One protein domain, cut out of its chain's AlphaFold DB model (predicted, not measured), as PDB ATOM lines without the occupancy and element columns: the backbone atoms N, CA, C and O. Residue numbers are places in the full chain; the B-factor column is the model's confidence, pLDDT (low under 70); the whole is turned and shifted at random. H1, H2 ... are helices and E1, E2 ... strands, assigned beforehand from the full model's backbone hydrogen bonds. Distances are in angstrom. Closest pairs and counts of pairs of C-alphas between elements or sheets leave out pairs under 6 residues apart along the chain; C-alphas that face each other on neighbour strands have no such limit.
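This is residues 75 to 217 of the 256 residues of an uncharacterized protein of Phycisphaerales bacterium (UniProt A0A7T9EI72). What is the main picture? A small parallel sheet of three strands has H4 and H5 over one face and no named helix over the other; H1 packs on H4 away from the sheet, and H2 crosses near one end of H4. What is it made of? It has 143 printed residues, class mixed, with five named helices and three named strands, along the chain H1 H2 E1 H3 H4 E2 H5 E3; the sheet's order is E1 E2 E3. It is compact, with a radius of gyration of the C-alphas of 15.0 A and spans of 44 by 30 by 28 A.

What do the first helices touch? H1, residues 84 to 93, touches H4, residues 144 to 164, at a shallow tilt of 30 degrees, the C-alphas of Ala 88 and Met 154 closest at 5.3 A. H2, residues 96 to 109, touches residues 161 to 162 of H4 alone, the C-alphas of Asp 96 and Leu 161 closest at 7.0 A. H3, residues 124 to 127, only just touches H1, with 3 pairs of C-alphas within 8 A, closest Ser 84 and Asp 125 at 6.3 A. How do the strands pair? E1, residues 115 to 119, and E2, residues 172 to 178, are parallel, N 117 and O 173 within hydrogen-bond range at 2.8 A; E2 and E3, residues 208 to 213, are parallel, N 174 and O 208 at 2.8 A. What is on the sheet? In two layers, helices on one face, H4 has a height over the sheet of 9.7 A and H5, residues 188 to 203, of 8.8 A; their closest C-alphas, Gly 144 and Tyr 193, are 4.2 A apart. E1, H3 H4, E2 and E2, H5, E3 are strand-helix-strand units, parallel neighbour strands with helices between, with right-handed crossovers. Are the helix backbones complete? In H1, H2 and H4 every O i to N i+4 pair is within hydrogen-bond range, in H5 7 of 12; H3 is too short for one.

Where are the anchors? C-alpha 84 begins H1 at (133.204, 134.992, 169.135), and C-alpha 213 ends E3 at (130.454, 132.788, 153.360). Which elements are long? H4 measures 30.1 A, H5 22.9 A and E2 19.9 A.

Is anything cut or long? The printed part has no cut; the link H3 to H4, residues 128 to 143, is long. Where is confidence low? Residue 78 is under 70.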
ATOM      1  N   THR A  75     149.017 136.271 164.448       80.81
ATOM      2  CA  THR A  75     147.864 135.779 165.201       80.81
ATOM      3  C   THR A  75     147.603 136.698 166.383       80.81
ATOM      4  O   THR A  75     148.421 136.784 167.292       80.81
ATOM      5  N   LEU A  76     146.471 137.402 166.371       81.06
ATOM      6  CA  LEU A  76     146.100 138.295 167.469       81.06
ATOM      7  C   LEU A  76     145.540 137.530 168.675       81.06
ATOM      8  O   LEU A  76     145.930 137.777 169.813       81.06
ATOM      9  N   CYS A  77     144.614 136.610 168.420       76.62
ATOM     10  CA  CYS A  77     143.977 135.790 169.438       76.62
ATOM     11  C   CYS A  77     143.929 134.349 168.935       76.62
ATOM     12  O   CYS A  77     143.505 134.102 167.809       76.62
ATOM     13  N   TYR A  78     144.391 133.410 169.758       66.12
ATOM     14  CA  TYR A  78     144.245 131.981 169.508       66.12
ATOM     15  C   TYR A  78     143.951 131.270 170.820       66.12
ATOM     16  O   TYR A  78     144.730 131.345 171.772       66.12
ATOM     17  N   SER A  79     142.821 130.573 170.863       71.56
ATOM     18  CA  SER A  79     142.471 129.677 171.954       71.56
ATOM     19  C   SER A  79     141.428 128.680 171.453       71.56
ATOM     20  O   SER A  79     140.374 129.071 170.955       71.56
ATOM     21  N   GLY A  80     141.742 127.386 171.541       74.94
ATOM     22  CA  GLY A  80     140.793 126.334 171.179       74.94
ATOM     23  C   GLY A  80     139.556 126.371 172.079       74.94
ATOM     24  O   GLY A  80     139.671 126.602 173.281       74.94
ATOM     25  N   GLY A  81     138.376 126.139 171.497       82.75
ATOM     26  CA  GLY A  81     137.104 126.101 172.229       82.75
ATOM     27  C   GLY A  81     136.518 127.467 172.605       82.75
ATOM     28  O   GLY A  81     135.577 127.525 173.393       82.75
ATOM     29  N   VAL A  82     137.055 128.569 172.077       87.94
ATOM     30  CA  VAL A  82     136.557 129.923 172.357       87.94
ATOM     31  C   VAL A  82     135.554 130.362 171.286       87.94
ATOM     32  O   VAL A  82     135.773 130.130 170.102       87.94
ATOM     33  N   SER A  83     134.431 130.948 171.714       95.44
ATOM     34  CA  SER A  83     133.393 131.555 170.864       95.44
ATOM     35  C   SER A  83     133.766 132.984 170.451       95.44
ATOM     36  O   SER A  83     134.607 133.621 171.097       95.44
ATOM     37  N   SER A  84     133.062 133.564 169.472       96.75
ATOM     38  CA  SER A  84     133.204 134.992 169.135       96.75
ATOM     39  C   SER A  84     133.014 135.896 170.359       96.75
ATOM     40  O   SER A  84     133.706 136.905 170.514       96.75
ATOM     41  N   ARG A  85     132.135 135.504 171.293       97.19
ATOM     42  CA  ARG A  85     131.948 136.196 172.571       97.19
ATOM     43  C   ARG A  85     133.214 136.165 173.416       97.19
ATOM     44  O   ARG A  85     133.612 137.197 173.954       97.19
ATOM     45  N   GLY A  86     133.829 134.995 173.566       93.69
ATOM     46  CA  GLY A  86     135.053 134.841 174.344       93.69
ATOM     47  C   GLY A  86     136.205 135.676 173.778       93.69
ATOM     48  O   GLY A  86     136.880 136.372 174.540       93.69
ATOM     49  N   VAL A  87     136.364 135.706 172.449       93.62
ATOM     50  CA  VAL A  87     137.350 136.570 171.776       93.62
ATOM     51  C   VAL A  87     137.032 138.049 172.002       93.62
ATOM     52  O   VAL A  87     137.909 138.819 172.399       93.62
ATOM     53  N   ALA A  88     135.772 138.457 171.839       96.12
ATOM     54  CA  ALA A  88     135.352 139.833 172.085       96.12
ATOM     55  C   ALA A  88     135.602 140.269 173.543       96.12
ATOM     56  O   ALA A  88     136.101 141.371 173.783       96.12
ATOM     57  N   VAL A  89     135.337 139.404 174.530       93.31
ATOM     58  CA  VAL A  89     135.680 139.651 175.944       93.31
ATOM     59  C   VAL A  89     137.189 139.808 176.123       93.31
ATOM     60  O   VAL A  89     137.629 140.752 176.784       93.31
ATOM     61  N   ALA A  90     137.988 138.920 175.532       86.62
ATOM     62  CA  ALA A  90     139.441 138.987 175.627       86.62
ATOM     63  C   ALA A  90     139.980 140.311 175.057       86.62
ATOM     64  O   ALA A  90     140.740 141.006 175.728       86.62
ATOM     65  N   LEU A  91     139.520 140.731 173.874       90.44
ATOM     66  CA  LEU A  91     139.944 141.990 173.249       90.44
ATOM     67  C   LEU A  91     139.498 143.233 174.034       90.44
ATOM     68  O   LEU A  91     140.238 144.217 174.115       90.44
ATOM     69  N   ARG A  92     138.297 143.205 174.626       92.19
ATOM     70  CA  ARG A  92     137.780 144.311 175.448       92.19
ATOM     71  C   ARG A  92     138.496 144.442 176.789       92.19
ATOM     72  O   ARG A  92     138.645 145.557 177.278       92.19
ATOM     73  N   THR A  93     138.900 143.327 177.393       86.44
ATOM     74  CA  THR A  93     139.600 143.320 178.689       86.44
ATOM     75  C   THR A  93     141.107 143.532 178.547       86.44
ATOM     76  O   THR A  93     141.757 143.977 179.494       86.44
ATOM     77  N   MET A  94     141.670 143.280 177.363       84.50
ATOM     78  CA  MET A  94     143.064 143.572 177.052       84.50
ATOM     79  C   MET A  94     143.344 145.077 177.139       84.50
ATOM     80  O   MET A  94     142.644 145.892 176.532       84.50
ATOM     81  N   LYS A  95     144.401 145.450 177.871       86.31
ATOM     82  CA  LYS A  95     144.838 146.846 178.009       86.31
ATOM     83  C   LYS A  95     145.246 147.432 176.655       86.31
ATOM     84  O   LYS A  95     145.867 146.744 175.845       86.31
ATOM     85  N   ASP A  96     144.973 148.723 176.459       89.75
ATOM     86  CA  ASP A  96     145.352 149.468 175.247       89.75
ATOM     87  C   ASP A  96     146.850 149.357 174.934       89.75
ATOM     88  O   ASP A  96     147.215 149.238 173.770       89.75
ATOM     89  N   ASP A  97     147.716 149.328 175.950       83.50
ATOM     90  CA  ASP A  97     149.163 149.188 175.750       83.50
ATOM     91  C   ASP A  97     149.564 147.821 175.187       83.50
ATOM     92  O   ASP A  97     150.465 147.749 174.357       83.50
ATOM     93  N   MET A  98     148.886 146.740 175.590       79.69
ATOM     94  CA  MET A  98     149.191 145.387 175.109       79.69
ATOM     95  C   MET A  98     148.769 145.216 173.651       79.69
ATOM     96  O   MET A  98     149.560 144.800 172.808       79.69
ATOM     97  N   LEU A  99     147.528 145.587 173.339       85.19
ATOM     98  CA  LEU A  99     147.014 145.527 171.972       85.19
ATOM     99  C   LEU A  99     147.711 146.561 171.069       85.19
ATOM    100  O   LEU A  99     147.895 146.345 169.872       85.19
ATOM    101  N   GLY A 100     148.146 147.677 171.651       87.81
ATOM    102  CA  GLY A 100     148.914 148.701 170.966       87.81
ATOM    103  C   GLY A 100     150.314 148.220 170.608       87.81
ATOM    104  O   GLY A 100     150.722 148.416 169.474       87.81
ATOM    105  N   LEU A 101     150.999 147.509 171.510       83.62
ATOM    106  CA  LEU A 101     152.280 146.861 171.212       83.62
ATOM    107  C   LEU A 101     152.150 145.856 170.057       83.62
ATOM    108  O   LEU A 101     153.014 145.800 169.182       83.62
ATOM    109  N   TYR A 102     151.052 145.093 170.016       84.75
ATOM    110  CA  TYR A 102     150.750 144.223 168.879       84.75
ATOM    111  C   TYR A 102     150.677 145.021 167.566       84.75
ATOM    112  O   TYR A 102     151.412 144.719 166.624       84.75
ATOM    113  N   PHE A 103     149.865 146.083 167.504       88.81
ATOM    114  CA  PHE A 103     149.761 146.898 166.290       88.81
ATOM    115  C   PHE A 103     151.041 147.672 165.956       88.81
ATOM    116  O   PHE A 103     151.364 147.792 164.777       88.81
ATOM    117  N   ASP A 104     151.812 148.121 166.949       88.56
ATOM    118  CA  ASP A 104     153.126 148.741 166.750       88.56
ATOM    119  C   ASP A 104     154.041 147.806 165.948       88.56
ATOM    120  O   ASP A 104     154.718 148.238 165.013       88.56
ATOM    121  N   HIS A 105     154.031 146.504 166.253       83.44
ATOM    122  CA  HIS A 105     154.802 145.520 165.496       83.44
ATOM    123  C   HIS A 105     154.284 145.323 164.070       83.44
ATOM    124  O   HIS A 105     155.096 145.326 163.139       83.44
ATOM    125  N   ILE A 106     152.964 145.221 163.883       85.94
ATOM    126  CA  ILE A 106     152.350 145.080 162.554       85.94
ATOM    127  C   ILE A 106     152.657 146.290 161.668       85.94
ATOM    128  O   ILE A 106     153.119 146.123 160.540       85.94
ATOM    129  N   VAL A 107     152.458 147.506 162.181       89.06
ATOM    130  CA  VAL A 107     152.666 148.761 161.443       89.06
ATOM    131  C   VAL A 107     154.149 148.999 161.171       89.06
ATOM    132  O   VAL A 107     154.523 149.401 160.069       89.06
ATOM    133  N   ARG A 108     155.033 148.702 162.132       84.94
ATOM    134  CA  ARG A 108     156.486 148.809 161.926       84.94
ATOM    135  C   ARG A 108     156.970 147.876 160.815       84.94
ATOM    136  O   ARG A 108     157.856 148.266 160.050       84.94
ATOM    137  N   ALA A 109     156.417 146.665 160.743       77.56
ATOM    138  CA  ALA A 109     156.742 145.690 159.705       77.56
ATOM    139  C   ALA A 109     156.135 146.068 158.345       77.56
ATOM    140  O   ALA A 109     156.803 145.936 157.323       77.56
ATOM    141  N   ASN A 110     154.917 146.608 158.343       79.06
ATOM    142  CA  ASN A 110     154.182 147.017 157.152       79.06
ATOM    143  C   ASN A 110     154.068 148.538 157.130       79.06
ATOM    144  O   ASN A 110     153.005 149.067 157.404       79.06
ATOM    145  N   ARG A 111     155.138 149.284 156.836       75.69
ATOM    146  CA  ARG A 111     155.115 150.758 156.985       75.69
ATOM    147  C   ARG A 111     154.024 151.444 156.159       75.69
ATOM    148  O   ARG A 111     153.414 152.394 156.639       75.69
ATOM    149  N   THR A 112     153.757 150.943 154.956       78.00
ATOM    150  CA  THR A 112     152.840 151.562 153.981       78.00
ATOM    151  C   THR A 112     151.819 150.589 153.385       78.00
ATOM    152  O   THR A 112     151.139 150.954 152.438       78.00
ATOM    153  N   GLY A 113     151.762 149.340 153.860       85.38
ATOM    154  CA  GLY A 113     150.890 148.304 153.292       85.38
ATOM    155  C   GLY A 113     149.492 148.266 153.910       85.38
ATOM    156  O   GLY A 113     149.275 148.773 155.006       85.38
ATOM    157  N   GLU A 114     148.554 147.603 153.254       91.19
ATOM    158  CA  GLU A 114     147.246 147.345 153.859       91.19
ATOM    159  C   GLU A 114     147.363 146.362 155.028       91.19
ATOM    160  O   GLU A 114     148.194 145.448 155.018       91.19
ATOM    161  N   ILE A 115     146.536 146.553 156.054       93.31
ATOM    162  CA  ILE A 115     146.425 145.647 157.197       93.31
ATOM    163  C   ILE A 115     145.045 145.013 157.148       93.31
ATOM    164  O   ILE A 115     144.029 145.697 157.242       93.31
ATOM    165  N   VAL A 116     145.019 143.689 157.029       93.31
ATOM    166  CA  VAL A 116     143.785 142.906 157.016       93.31
ATOM    167  C   VAL A 116     143.676 142.127 158.318       93.31
ATOM    168  O   VAL A 116     144.540 141.310 158.638       93.31
ATOM    169  N   VAL A 117     142.600 142.360 159.061       95.12
ATOM    170  CA  VAL A 117     142.222 141.559 160.224       95.12
ATOM    171  C   VAL A 117     141.163 140.557 159.789       95.12
ATOM    172  O   VAL A 117     140.043 140.925 159.438       95.12
ATOM    173  N   ARG A 118     141.516 139.274 159.828       95.31
ATOM    174  CA  ARG A 118     140.589 138.178 159.549       95.31
ATOM    175  C   ARG A 118     139.926 137.707 160.844       95.31
ATOM    176  O   ARG A 118     140.623 137.326 161.780       95.31
ATOM    177  N   ILE A 119     138.596 137.712 160.880       96.12
ATOM    178  CA  ILE A 119     137.762 137.198 161.973       96.12
ATOM    179  C   ILE A 119     137.063 135.940 161.457       96.12
ATOM    180  O   ILE A 119     136.269 136.014 160.525       96.12
ATOM    181  N   CYS A 120     137.371 134.785 162.044       94.31
ATOM    182  CA  CYS A 120     136.894 133.483 161.574       94.31
ATOM    183  C   CYS A 120     136.418 132.643 162.760       94.31
ATOM    184  O   CYS A 120     137.114 131.740 163.215       94.31
ATOM    185  N   GLU A 121     135.237 132.987 163.261       94.38
ATOM    186  CA  GLU A 121     134.587 132.361 164.417       94.38
ATOM    187  C   GLU A 121     133.252 131.725 163.996       94.38
ATOM    188  O   GLU A 121     132.770 131.961 162.887       94.38
ATOM    189  N   GLY A 122     132.629 130.942 164.881       94.31
ATOM    190  CA  GLY A 122     131.247 130.487 164.689       94.31
ATOM    191  C   GLY A 122     130.952 129.063 165.155       94.31
ATOM    192  O   GLY A 122     129.855 128.812 165.637       94.31
ATOM    193  N   TYR A 123     131.892 128.114 165.094       95.62
ATOM    194  CA  TYR A 123     131.588 126.750 165.563       95.62
ATOM    195  C   TYR A 123     131.365 126.688 167.077       95.62
ATOM    196  O   TYR A 123     130.382 126.112 167.534       95.62
ATOM    197  N   ASN A 124     132.226 127.335 167.866       95.69
ATOM    198  CA  ASN A 124     132.061 127.361 169.322       95.69
ATOM    199  C   ASN A 124     130.872 128.234 169.758       95.69
ATOM    200  O   ASN A 124     130.309 128.018 170.830       95.69
ATOM    201  N   ASP A 125     130.451 129.190 168.926       97.38
ATOM    202  CA  ASP A 125     129.280 130.030 169.181       97.38
ATOM    203  C   ASP A 125     127.983 129.228 169.223       97.38
ATOM    204  O   ASP A 125     127.071 129.614 169.944       97.38
ATOM    205  N   LEU A 126     127.897 128.092 168.517       96.25
ATOM    206  CA  LEU A 126     126.738 127.187 168.582       96.25
ATOM    207  C   LEU A 126     126.392 126.807 170.033       96.25
ATOM    208  O   LEU A 126     125.231 126.543 170.356       96.25
ATOM    209  N   HIS A 127     127.407 126.777 170.904       96.00
ATOM    210  CA  HIS A 127     127.316 126.343 172.292       96.00
ATOM    211  C   HIS A 127     127.463 127.504 173.292       96.00
ATOM    212  O   HIS A 127     127.627 127.244 174.480       96.00
ATOM    213  N   GLU A 128     127.425 128.770 172.859       97.31
ATOM    214  CA  GLU A 128     127.571 129.931 173.748       97.31
ATOM    215  C   GLU A 128     126.227 130.306 174.406       97.31
ATOM    216  O   GLU A 128     125.350 130.870 173.748       97.31
ATOM    217  N   PRO A 129     126.021 130.061 175.713       95.31
ATOM    218  CA  PRO A 129     124.755 130.404 176.359       95.31
ATOM    219  C   PRO A 129     124.674 131.887 176.749       95.31
ATOM    220  O   PRO A 129     123.586 132.411 176.999       95.31
ATOM    221  N   SER A 130     125.814 132.567 176.865       97.81
ATOM    222  CA  SER A 130     125.896 133.869 177.515       97.81
ATOM    223  C   SER A 130     125.536 134.997 176.559       97.81
ATOM    224  O   SER A 130     125.921 134.996 175.395       97.81
ATOM    225  N   ARG A 131     124.882 136.035 177.087       98.38
ATOM    226  CA  ARG A 131     124.614 137.296 176.378       98.38
ATOM    227  C   ARG A 131     125.857 137.809 175.638       98.38
ATOM    228  O   ARG A 131     126.935 137.842 176.246       98.38
ATOM    229  N   SER A 132     125.705 138.244 174.383       98.62
ATOM    230  CA  SER A 132     126.803 138.856 173.620       98.62
ATOM    231  C   SER A 132     127.373 140.083 174.340       98.62
ATOM    232  O   SER A 132     126.735 140.689 175.206       98.62
ATOM    233  N   VAL A 133     128.611 140.436 174.003       98.25
ATOM    234  CA  VAL A 133     129.343 141.556 174.611       98.25
ATOM    235  C   VAL A 133     129.540 142.722 173.647       98.25
ATOM    236  O   VAL A 133     130.392 143.577 173.891       98.25
ATOM    237  N   GLY A 134     128.777 142.761 172.560       97.62
ATOM    238  CA  GLY A 134     128.700 143.922 171.692       97.62
ATOM    239  C   GLY A 134     127.728 144.986 172.191       97.62
ATOM    240  O   GLY A 134     127.220 144.902 173.318       97.62
ATOM    241  N   PRO A 135     127.532 146.040 171.387       97.31
ATOM    242  CA  PRO A 135     126.723 147.194 171.761       97.31
ATOM    243  C   PRO A 135     125.251 146.857 172.039       97.31
ATOM    244  O   PRO A 135     124.638 147.506 172.887       97.31
ATOM    245  N   ALA A 136     124.677 145.854 171.370       97.94
ATOM    246  CA  ALA A 136     123.275 145.485 171.548       97.94
ATOM    247  C   ALA A 136     123.054 144.552 172.750       97.94
ATOM    248  O   ALA A 136     121.999 144.602 173.389       97.94
ATOM    249  N   GLY A 137     124.032 143.702 173.088       97.88
ATOM    250  CA  GLY A 137     123.901 142.725 174.167       97.88
ATOM    251  C   GLY A 137     122.708 141.792 173.929       97.88
ATOM    252  O   GLY A 137     121.707 141.837 174.646       97.88
ATOM    253  N   VAL A 138     122.809 140.955 172.913       98.56
ATOM    254  CA  VAL A 138     121.777 140.048 172.419       98.56
ATOM    255  C   VAL A 138     121.710 138.757 173.246       98.56
ATOM    256  O   VAL A 138     122.726 138.252 173.730       98.56
ATOM    257  N   VAL A 139     120.495 138.217 173.389       97.75
ATOM    258  CA  VAL A 139     120.203 136.871 173.910       97.75
ATOM    259  C   VAL A 139     119.242 136.134 172.953       97.75
ATOM    260  O   VAL A 139     118.368 136.792 172.386       97.75
ATOM    261  N   PRO A 140     119.352 134.799 172.781       97.69
ATOM    262  CA  PRO A 140     120.366 133.922 173.373       97.69
ATOM    263  C   PRO A 140     121.759 134.133 172.752       97.69
ATOM    264  O   PRO A 140     121.885 134.688 171.657       97.69
ATOM    265  N   GLY A 141     122.803 133.722 173.481       97.69
ATOM    266  CA  GLY A 141     124.211 133.935 173.118       97.69
ATOM    267  C   GLY A 141     124.672 133.244 171.836       97.69
ATOM    268  O   GLY A 141     125.570 133.742 171.165       97.69
ATOM    269  N   ASN A 142     124.002 132.158 171.467       98.06
ATOM    270  CA  ASN A 142     124.251 131.349 170.277       98.06
ATOM    271  C   ASN A 142     123.332 131.720 169.100       98.06
ATOM    272  O   ASN A 142     123.081 130.917 168.207       98.06
ATOM    273  N   SER A 143     122.742 132.916 169.116       98.44
ATOM    274  CA  SER A 143     121.963 133.416 167.979       98.44
ATOM    275  C   SER A 143     122.867 134.101 166.953       98.44
ATOM    276  O   SER A 143     123.893 134.681 167.307       98.44
ATOM    277  N   GLY A 144     122.453 134.132 165.681       98.38
ATOM    278  CA  GLY A 144     123.186 134.891 164.655       98.38
ATOM    279  C   GLY A 144     123.323 136.375 164.988       98.38
ATOM    280  O   GLY A 144     124.380 136.964 164.781       98.38
ATOM    281  N   ALA A 145     122.303 136.970 165.610       98.62
ATOM    282  CA  ALA A 145     122.376 138.346 166.085       98.62
ATOM    283  C   ALA A 145     123.435 138.536 167.192       98.62
ATOM    284  O   ALA A 145     124.131 139.549 167.190       98.62
ATOM    285  N   ALA A 146     123.606 137.568 168.101       98.62
ATOM    286  CA  ALA A 146     124.667 137.604 169.108       98.62
ATOM    287  C   ALA A 146     126.069 137.449 168.489       98.62
ATOM    288  O   ALA A 146     126.978 138.185 168.873       98.62
ATOM    289  N   PHE A 147     126.230 136.567 167.496       98.62
ATOM    290  CA  PHE A 147     127.466 136.433 166.714       98.62
ATOM    291  C   PHE A 147     127.861 137.754 166.025       98.62
ATOM    292  O   PHE A 147     128.999 138.218 166.157       98.62
ATOM    293  N   ALA A 148     126.914 138.407 165.340       98.62
ATOM    294  CA  ALA A 148     127.157 139.698 164.698       98.62
ATOM    295  C   ALA A 148     127.498 140.795 165.717       98.62
ATOM    296  O   ALA A 148     128.457 141.537 165.512       98.62
ATOM    297  N   ASP A 149     126.778 140.861 166.838       98.75
ATOM    298  CA  ASP A 149     127.031 141.835 167.905       98.75
ATOM    299  C   ASP A 149     128.439 141.677 168.513       98.75
ATOM    300  O   ASP A 149     129.170 142.656 168.661       98.75
ATOM    301  N   ASN A 150     128.876 140.442 168.795       98.62
ATOM    302  CA  ASN A 150     130.247 140.175 169.244       98.62
ATOM    303  C   ASN A 150     131.283 140.583 168.188       98.62
ATOM    304  O   ASN A 150     132.314 141.161 168.533       98.62
ATOM    305  N   THR A 151     131.009 140.323 166.909       98.56
ATOM    306  CA  THR A 151     131.914 140.684 165.811       98.56
ATOM    307  C   THR A 151     132.060 142.195 165.655       98.56
ATOM    308  O   THR A 151     133.182 142.687 165.534       98.56
ATOM    309  N   VAL A 152     130.963 142.947 165.770       98.56
ATOM    310  CA  VAL A 152     130.992 144.417 165.839       98.56
ATOM    311  C   VAL A 152     131.845 144.882 167.021       98.56
ATOM    312  O   VAL A 152     132.713 145.733 166.849       98.56
ATOM    313  N   ALA A 153     131.700 144.258 168.195       98.19
ATOM    314  CA  ALA A 153     132.521 144.577 169.368       98.19
ATOM    315  C   ALA A 153     134.031 144.411 169.109       98.19
ATOM    316  O   ALA A 153     134.837 145.217 169.583       98.19
ATOM    317  N   MET A 154     134.419 143.363 168.372       98.12
ATOM    318  CA  MET A 154     135.811 143.124 167.977       98.12
ATOM    319  C   MET A 154     136.303 144.202 167.006       98.12
ATOM    320  O   MET A 154     137.367 144.782 167.234       98.12
ATOM    321  N   ILE A 155     135.523 144.509 165.964       98.31
ATOM    322  CA  ILE A 155     135.858 145.531 164.962       98.31
ATOM    323  C   ILE A 155     136.035 146.897 165.630       98.31
ATOM    324  O   ILE A 155     137.084 147.521 165.465       98.31
ATOM    325  N   ASP A 156     135.070 147.325 166.444       97.81
ATOM    326  CA  ASP A 156     135.106 148.616 167.137       97.81
ATOM    327  C   ASP A 156     136.315 148.728 168.068       97.81
ATOM    328  O   ASP A 156     136.999 149.757 168.105       97.81
ATOM    329  N   ARG A 157     136.625 147.654 168.807       96.88
ATOM    330  CA  ARG A 157     137.775 147.628 169.716       96.88
ATOM    331  C   ARG A 157     139.090 147.809 168.963       96.88
ATOM    332  O   ARG A 157     139.921 148.619 169.384       96.88
ATOM    333  N   LEU A 158     139.278 147.057 167.880       96.69
ATOM    334  CA  LEU A 158     140.510 147.064 167.096       96.69
ATOM    335  C   LEU A 158     140.668 148.367 166.317       96.69
ATOM    336  O   LEU A 158     141.700 149.025 166.446       96.69
ATOM    337  N   ARG A 159     139.627 148.786 165.591       97.06
ATOM    338  CA  ARG A 159     139.611 150.041 164.833       97.06
ATOM    339  C   ARG A 159     139.817 151.242 165.746       97.06
ATOM    340  O   ARG A 159     140.683 152.065 165.470       97.06
ATOM    341  N   GLY A 160     139.085 151.320 166.858       96.62
ATOM    342  CA  GLY A 160     139.189 152.448 167.779       96.62
ATOM    343  C   GLY A 160     140.586 152.588 168.385       96.62
ATOM    344  O   GLY A 160     141.073 153.702 168.562       96.62
ATOM    345  N   LEU A 161     141.265 151.479 168.701       96.06
ATOM    346  CA  LEU A 161     142.659 151.549 169.144       96.06
ATOM    347  C   LEU A 161     143.596 151.982 168.009       96.06
ATOM    348  O   LEU A 161     144.461 152.826 168.231       96.06
ATOM    349  N   PHE A 162     143.417 151.417 166.815       95.38
ATOM    350  CA  PHE A 162     144.217 151.741 165.634       95.38
ATOM    351  C   PHE A 162     144.144 153.239 165.291       95.38
ATOM    352  O   PHE A 162     145.165 153.878 165.029       95.38
ATOM    353  N   GLU A 163     142.945 153.819 165.392       95.88
ATOM    354  CA  GLU A 163     142.685 155.249 165.238       95.88
ATOM    355  C   GLU A 163     143.361 156.083 166.331       95.88
ATOM    356  O   GLU A 163     144.112 157.006 166.019       95.88
ATOM    357  N   ARG A 164     143.171 155.733 167.614       96.44
ATOM    358  CA  ARG A 164     143.791 156.458 168.742       96.44
ATOM    359  C   ARG A 164     145.317 156.469 168.685       96.44
ATOM    360  O   ARG A 164     145.938 157.388 169.210       96.44
ATOM    361  N   ARG A 165     145.922 155.451 168.073       94.88
ATOM    362  CA  ARG A 165     147.370 155.371 167.858       94.88
ATOM    363  C   ARG A 165     147.858 156.144 166.624       94.88
ATOM    364  O   ARG A 165     149.064 156.244 166.423       94.88
ATOM    365  N   GLY A 166     146.957 156.713 165.823       94.75
ATOM    366  CA  GLY A 166     147.310 157.553 164.678       94.75
ATOM    367  C   GLY A 166     147.864 156.781 163.481       94.75
ATOM    368  O   GLY A 166     148.581 157.356 162.666       94.75
ATOM    369  N   TYR A 167     147.558 155.487 163.354       92.94
ATOM    370  CA  TYR A 167     148.073 154.662 162.254       92.94
ATOM    371  C   TYR A 167     147.324 154.857 160.919       92.94
ATOM    372  O   TYR A 167     147.775 154.347 159.895       92.94
ATOM    373  N   GLY A 168     146.216 155.612 160.929       90.94
ATOM    374  CA  GLY A 168     145.361 155.900 159.771       90.94
ATOM    375  C   GLY A 168     144.390 154.759 159.470       90.94
ATOM    376  O   GLY A 168     144.798 153.704 159.010       90.94
ATOM    377  N   VAL A 169     143.094 154.945 159.722       92.88
ATOM    378  CA  VAL A 169     142.099 153.857 159.606       92.88
ATOM    379  C   VAL A 169     141.820 153.404 158.169       92.88
ATOM    380  O   VAL A 169     141.337 152.293 157.982       92.88
ATOM    381  N   ASP A 170     142.187 154.206 157.168       94.38
ATOM    382  CA  ASP A 170     141.915 153.928 155.747       94.38
ATOM    383  C   ASP A 170     142.606 152.662 155.218       94.38
ATOM    384  O   ASP A 170     142.163 152.086 154.229       94.38
ATOM    385  N   ARG A 171     143.669 152.224 155.899       94.12
ATOM    386  CA  ARG A 171     144.466 151.030 155.570       94.12
ATOM    387  C   ARG A 171     144.186 149.825 156.470       94.12
ATOM    388  O   ARG A 171     144.959 148.864 156.486       94.12
ATOM    389  N   LEU A 172     143.153 149.913 157.313       96.19
ATOM    390  CA  LEU A 172     142.704 148.825 158.176       96.19
ATOM    391  C   LEU A 172     141.414 148.230 157.609       96.19
ATOM    392  O   LEU A 172     140.358 148.862 157.608       96.19
ATOM    393  N   HIS A 173     141.498 146.976 157.185       96.88
ATOM    394  CA  HIS A 173     140.388 146.232 156.609       96.88
ATOM    395  C   HIS A 173     140.058 145.018 157.469       96.88
ATOM    396  O   HIS A 173     140.930 144.427 158.107       96.88
ATOM    397  N   PHE A 174     138.794 144.613 157.447       98.00
ATOM    398  CA  PHE A 174     138.307 143.431 158.139       98.00
ATOM    399  C   PHE A 174     137.715 142.450 157.137       98.00
ATOM    400  O   PHE A 174     136.931 142.832 156.267       98.00
ATOM    401  N   VAL A 175     138.066 141.179 157.290       98.00
ATOM    402  CA  VAL A 175     137.442 140.067 156.576       98.00
ATOM    403  C   VAL A 175     136.765 139.187 157.612       98.00
ATOM    404  O   VAL A 175     137.414 138.717 158.543       98.00
ATOM    405  N   ILE A 176     135.460 138.996 157.464       98.25
ATOM    406  CA  ILE A 176     134.654 138.132 158.321       98.25
ATOM    407  C   ILE A 176     134.371 136.863 157.539       98.25
ATOM    408  O   ILE A 176     133.749 136.924 156.480       98.25
ATOM    409  N   THR A 177     134.792 135.727 158.074       97.75
ATOM    410  CA  THR A 177     134.707 134.448 157.372       97.75
ATOM    411  C   THR A 177     133.890 133.488 158.197       97.75
ATOM    412  O   THR A 177     134.259 133.159 159.324       97.75
ATOM    413  N   THR A 178     132.753 133.065 157.654       97.31
ATOM    414  CA  THR A 178     131.887 132.116 158.353       97.31
ATOM    415  C   THR A 178     132.458 130.706 158.260       97.31
ATOM    416  O   THR A 178     133.202 130.409 157.319       97.31
ATOM    417  N   PRO A 179     132.128 129.813 159.207       96.00
ATOM    418  CA  PRO A 179     132.638 128.452 159.172       96.00
ATOM    419  C   PRO A 179     132.232 127.710 157.885       96.00
ATOM    420  O   PRO A 179     131.179 128.007 157.310       96.00
ATOM    421  N   PRO A 180     133.035 126.728 157.433       96.06
ATOM    422  CA  PRO A 180     132.614 125.794 156.394       96.06
ATOM    423  C   PRO A 180     131.309 125.068 156.770       96.06
ATOM    424  O   PRO A 180     130.970 124.971 157.952       96.06
ATOM    425  N   PRO A 181     130.570 124.516 155.796       96.50
ATOM    426  CA  PRO A 181     129.374 123.746 156.094       96.50
ATOM    427  C   PRO A 181     129.716 122.427 156.803       96.50
ATOM    428  O   PRO A 181     130.707 121.757 156.492       96.50
ATOM    429  N   THR A 182     128.864 122.028 157.747       94.94
ATOM    430  CA  THR A 182     128.981 120.749 158.477       94.94
ATOM    431  C   THR A 182     128.051 119.673 157.927       94.94
ATOM    432  O   THR A 182     128.303 118.485 158.110       94.94
ATOM    433  N   SER A 183     127.003 120.078 157.211       94.19
ATOM    434  CA  SER A 183     126.023 119.205 156.568       94.19
ATOM    435  C   SER A 183     125.523 119.812 155.254       94.19
ATOM    436  O   SER A 183     125.856 120.942 154.891       94.19
ATOM    437  N   THR A 184     124.741 119.056 154.483       89.12
ATOM    438  CA  THR A 184     124.061 119.553 153.275       89.12
ATOM    439  C   THR A 184     122.595 119.102 153.314       89.12
ATOM    440  O   THR A 184     122.343 117.905 153.178       89.12
ATOM    441  N   PRO A 185     121.622 120.012 153.536       90.31
ATOM    442  CA  PRO A 185     121.780 121.455 153.790       90.31
ATOM    443  C   PRO A 185     122.574 121.756 155.076       90.31
ATOM    444  O   PRO A 185     122.662 120.900 155.956       90.31
ATOM    445  N   ASN A 186     123.179 122.949 155.164       94.12
ATOM    446  CA  ASN A 186     124.002 123.349 156.315       94.12
ATOM    447  C   ASN A 186     123.166 123.443 157.607       94.12
ATOM    448  O   ASN A 186     121.937 123.565 157.550       94.12
ATOM    449  N   ASP A 187     123.831 123.400 158.759       94.56
ATOM    450  CA  ASP A 187     123.188 123.549 160.065       94.56
ATOM    451  C   ASP A 187     122.389 124.873 160.133       94.56
ATOM    452  O   ASP A 187     122.929 125.931 159.786       94.56
ATOM    453  N   PRO A 188     121.114 124.861 160.574       96.88
ATOM    454  CA  PRO A 188     120.286 126.067 160.614       96.88
ATOM    455  C   PRO A 188     120.865 127.221 161.444       96.88
ATOM    456  O   PRO A 188     120.628 128.382 161.104       96.88
ATOM    457  N   MET A 189     121.618 126.941 162.514       96.94
ATOM    458  CA  MET A 189     122.277 127.987 163.300       96.94
ATOM    459  C   MET A 189     123.467 128.576 162.543       96.94
ATOM    460  O   MET A 189     123.620 129.796 162.530       96.94
ATOM    461  N   LEU A 190     124.255 127.754 161.840       96.94
ATOM    462  CA  LEU A 190     125.325 128.260 160.972       96.94
ATOM    463  C   LEU A 190     124.766 129.122 159.833       96.94
ATOM    464  O   LEU A 190     125.284 130.208 159.589       96.94
ATOM    465  N   LEU A 191     123.647 128.728 159.215       97.69
ATOM    466  CA  LEU A 191     122.949 129.567 158.229       97.69
ATOM    467  C   LEU A 191     122.493 130.909 158.828       97.69
ATOM    468  O   LEU A 191     122.599 131.951 158.181       97.69
ATOM    469  N   ALA A 192     122.012 130.915 160.075       98.19
ATOM    470  CA  ALA A 192     121.664 132.156 160.765       98.19
ATOM    471  C   ALA A 192     122.895 133.047 161.016       98.19
ATOM    472  O   ALA A 192     122.780 134.274 160.991       98.19
ATOM    473  N   TYR A 193     124.076 132.457 161.234       98.31
ATOM    474  CA  TYR A 193     125.328 133.203 161.397       98.31
ATOM    475  C   TYR A 193     125.772 133.819 160.073       98.31
ATOM    476  O   TYR A 193     126.180 134.973 160.054       98.31
ATOM    477  N   GLU A 194     125.619 133.099 158.961       97.81
ATOM    478  CA  GLU A 194     125.891 133.606 157.613       97.81
ATOM    479  C   GLU A 194     125.011 134.805 157.256       97.81
ATOM    480  O   GLU A 194     125.506 135.843 156.811       97.81
ATOM    481  N   GLN A 195     123.710 134.699 157.530       98.12
ATOM    482  CA  GLN A 195     122.767 135.799 157.329       98.12
ATOM    483  C   GLN A 195     123.115 137.012 158.197       98.12
ATOM    484  O   GLN A 195     123.087 138.147 157.720       98.12
ATOM    485  N   ALA A 196     123.473 136.787 159.464       98.25
ATOM    486  CA  ALA A 196     123.864 137.863 160.364       98.25
ATOM    487  C   ALA A 196     125.197 138.507 159.950       98.25
ATOM    488  O   ALA A 196     125.322 139.731 159.992       98.25
ATOM    489  N   ALA A 197     126.166 137.705 159.492       98.25
ATOM    490  CA  ALA A 197     127.463 138.173 159.015       98.25
ATOM    491  C   ALA A 197     127.311 139.143 157.840       98.25
ATOM    492  O   ALA A 197     127.934 140.203 157.837       98.25
ATOM    493  N   ALA A 198     126.425 138.830 156.888       97.62
ATOM    494  CA  ALA A 198     126.141 139.681 155.733       97.62
ATOM    495  C   ALA A 198     125.639 141.089 156.115       97.62
ATOM    496  O   ALA A 198     125.832 142.037 155.356       97.62
ATOM    497  N   GLY A 199     125.027 141.245 157.295       97.81
ATOM    498  CA  GLY A 199     124.567 142.536 157.811       97.81
ATOM    499  C   GLY A 199     125.653 143.384 158.483       97.81
ATOM    500  O   GLY A 199     125.460 144.588 158.639       97.81
ATOM    501  N   ILE A 200     126.798 142.804 158.861       98.31
ATOM    502  CA  ILE A 200     127.829 143.498 159.653       98.31
ATOM    503  C   ILE A 200     128.384 144.757 158.967       98.31
ATOM    504  O   ILE A 200     128.496 145.768 159.658       98.31
ATOM    505  N   PRO A 201     128.668 144.789 157.647       97.69
ATOM    506  CA  PRO A 201     129.142 146.012 156.991       97.69
ATOM    507  C   PRO A 201     128.211 147.223 157.171       97.69
ATOM    508  O   PRO A 201     128.677 148.358 157.178       97.69
ATOM    509  N   LEU A 202     126.904 146.998 157.357       97.06
ATOM    510  CA  LEU A 202     125.927 148.064 157.604       97.06
ATOM    511  C   LEU A 202     125.943 148.566 159.056       97.06
ATOM    512  O   LEU A 202     125.510 149.684 159.321       97.06
ATOM    513  N   LEU A 203     126.420 147.745 159.994       96.06
ATOM    514  CA  LEU A 203     126.505 148.076 161.419       96.06
ATOM    515  C   LEU A 203     127.772 148.872 161.762       96.06
ATOM    516  O   LEU A 203     127.794 149.570 162.771       96.06
ATOM    517  N   VAL A 204     128.807 148.786 160.921       94.62
ATOM    518  CA  VAL A 204     130.091 149.493 161.074       94.62
ATOM    519  C   VAL A 204     130.467 150.232 159.777       94.62
ATOM    520  O   VAL A 204     131.481 149.913 159.159       94.62
ATOM    521  N   PRO A 205     129.669 151.229 159.342       88.81
ATOM    522  CA  PRO A 205     129.774 151.823 158.002       88.81
ATOM    523  C   PRO A 205     131.112 152.522 157.717       88.81
ATOM    524  O   PRO A 205     131.517 152.627 156.564       88.81
ATOM    525  N   ASP A 206     131.817 152.964 158.758       87.12
ATOM    526  CA  ASP A 206     133.121 153.625 158.640       87.12
ATOM    527  C   ASP A 206     134.306 152.638 158.653       87.12
ATOM    528  O   ASP A 206     135.466 153.049 158.701       87.12
ATOM    529  N   ALA A 207     134.040 151.330 158.693       89.88
ATOM    530  CA  ALA A 207     135.058 150.292 158.631       89.88
ATOM    531  C   ALA A 207     135.032 149.608 157.259       89.88
ATOM    532  O   ALA A 207     133.977 149.250 156.735       89.88
ATOM    533  N   SER A 208     136.210 149.347 156.688       95.25
ATOM    534  CA  SER A 208     136.304 148.548 155.467       95.25
ATOM    535  C   SER A 208     136.108 147.065 155.786       95.25
ATOM    536  O   SER A 208     137.078 146.350 156.033       95.25
ATOM    537  N   VAL A 209     134.864 146.592 155.742       97.81
ATOM    538  CA  VAL A 209     134.507 145.194 156.022       97.81
ATOM    539  C   VAL A 209     134.163 144.436 154.736       97.81
ATOM    540  O   VAL A 209     133.492 144.954 153.835       97.81
ATOM    541  N   ARG A 210     134.614 143.185 154.649       97.44
ATOM    542  CA  ARG A 210     134.173 142.181 153.673       97.44
ATOM    543  C   ARG A 210     133.729 140.921 154.403       97.44
ATOM    544  O   ARG A 210     134.251 140.610 155.470       97.44
ATOM    545  N   VAL A 211     132.767 140.214 153.823       98.06
ATOM    546  CA  VAL A 211     132.209 138.979 154.382       98.06
ATOM    547  C   VAL A 211     132.397 137.868 153.362       98.06
ATOM    548  O   VAL A 211     132.049 138.046 152.197       98.06
ATOM    549  N   VAL A 212     132.929 136.734 153.805       98.06
ATOM    550  CA  VAL A 212     133.092 135.524 153.007       98.06
ATOM    551  C   VAL A 212     132.288 134.407 153.656       98.06
ATOM    552  O   VAL A 212     132.522 134.035 154.806       98.06
ATOM    553  N   VAL A 213     131.330 133.869 152.905       97.56
ATOM    554  CA  VAL A 213     130.454 132.788 153.360       97.56
ATOM    555  C   VAL A 213     130.959 131.468 152.793       97.56
ATOM    556  O   VAL A 213     130.721 131.168 151.624       97.56
ATOM    557  N   LEU A 214     131.673 130.668 153.592       96.88
ATOM    558  CA  LEU A 214     132.329 129.456 153.076       96.88
ATOM    559  C   LEU A 214     131.337 128.396 152.572       96.88
ATOM    560  O   LEU A 214     131.647 127.696 151.614       96.88
ATOM    561  N   SER A 215     130.124 128.325 153.122       96.62
ATOM    562  CA  SER A 215     129.056 127.444 152.615       96.62
ATOM    563  C   SER A 215     128.558 127.804 151.209       96.62
ATOM    564  O   SER A 215     127.931 126.977 150.552       96.62
ATOM    565  N   SER A 216     128.852 129.015 150.718       96.69
ATOM    566  CA  SER A 216     128.590 129.405 149.327       96.69
ATOM    567  C   SER A 216     129.717 129.002 148.370       96.69
ATOM    568  O   SER A 216     129.527 129.014 147.156       96.69
ATOM    569  N   LEU A 217     130.886 128.642 148.913       97.06
ATOM    570  CA  LEU A 217     132.093 128.301 148.155       97.06
ATOM    571  C   LEU A 217     132.383 126.798 148.150       97.06
ATOM    572  O   LEU A 217     133.250 126.350 147.403       97.06
TER     573      LEU A 217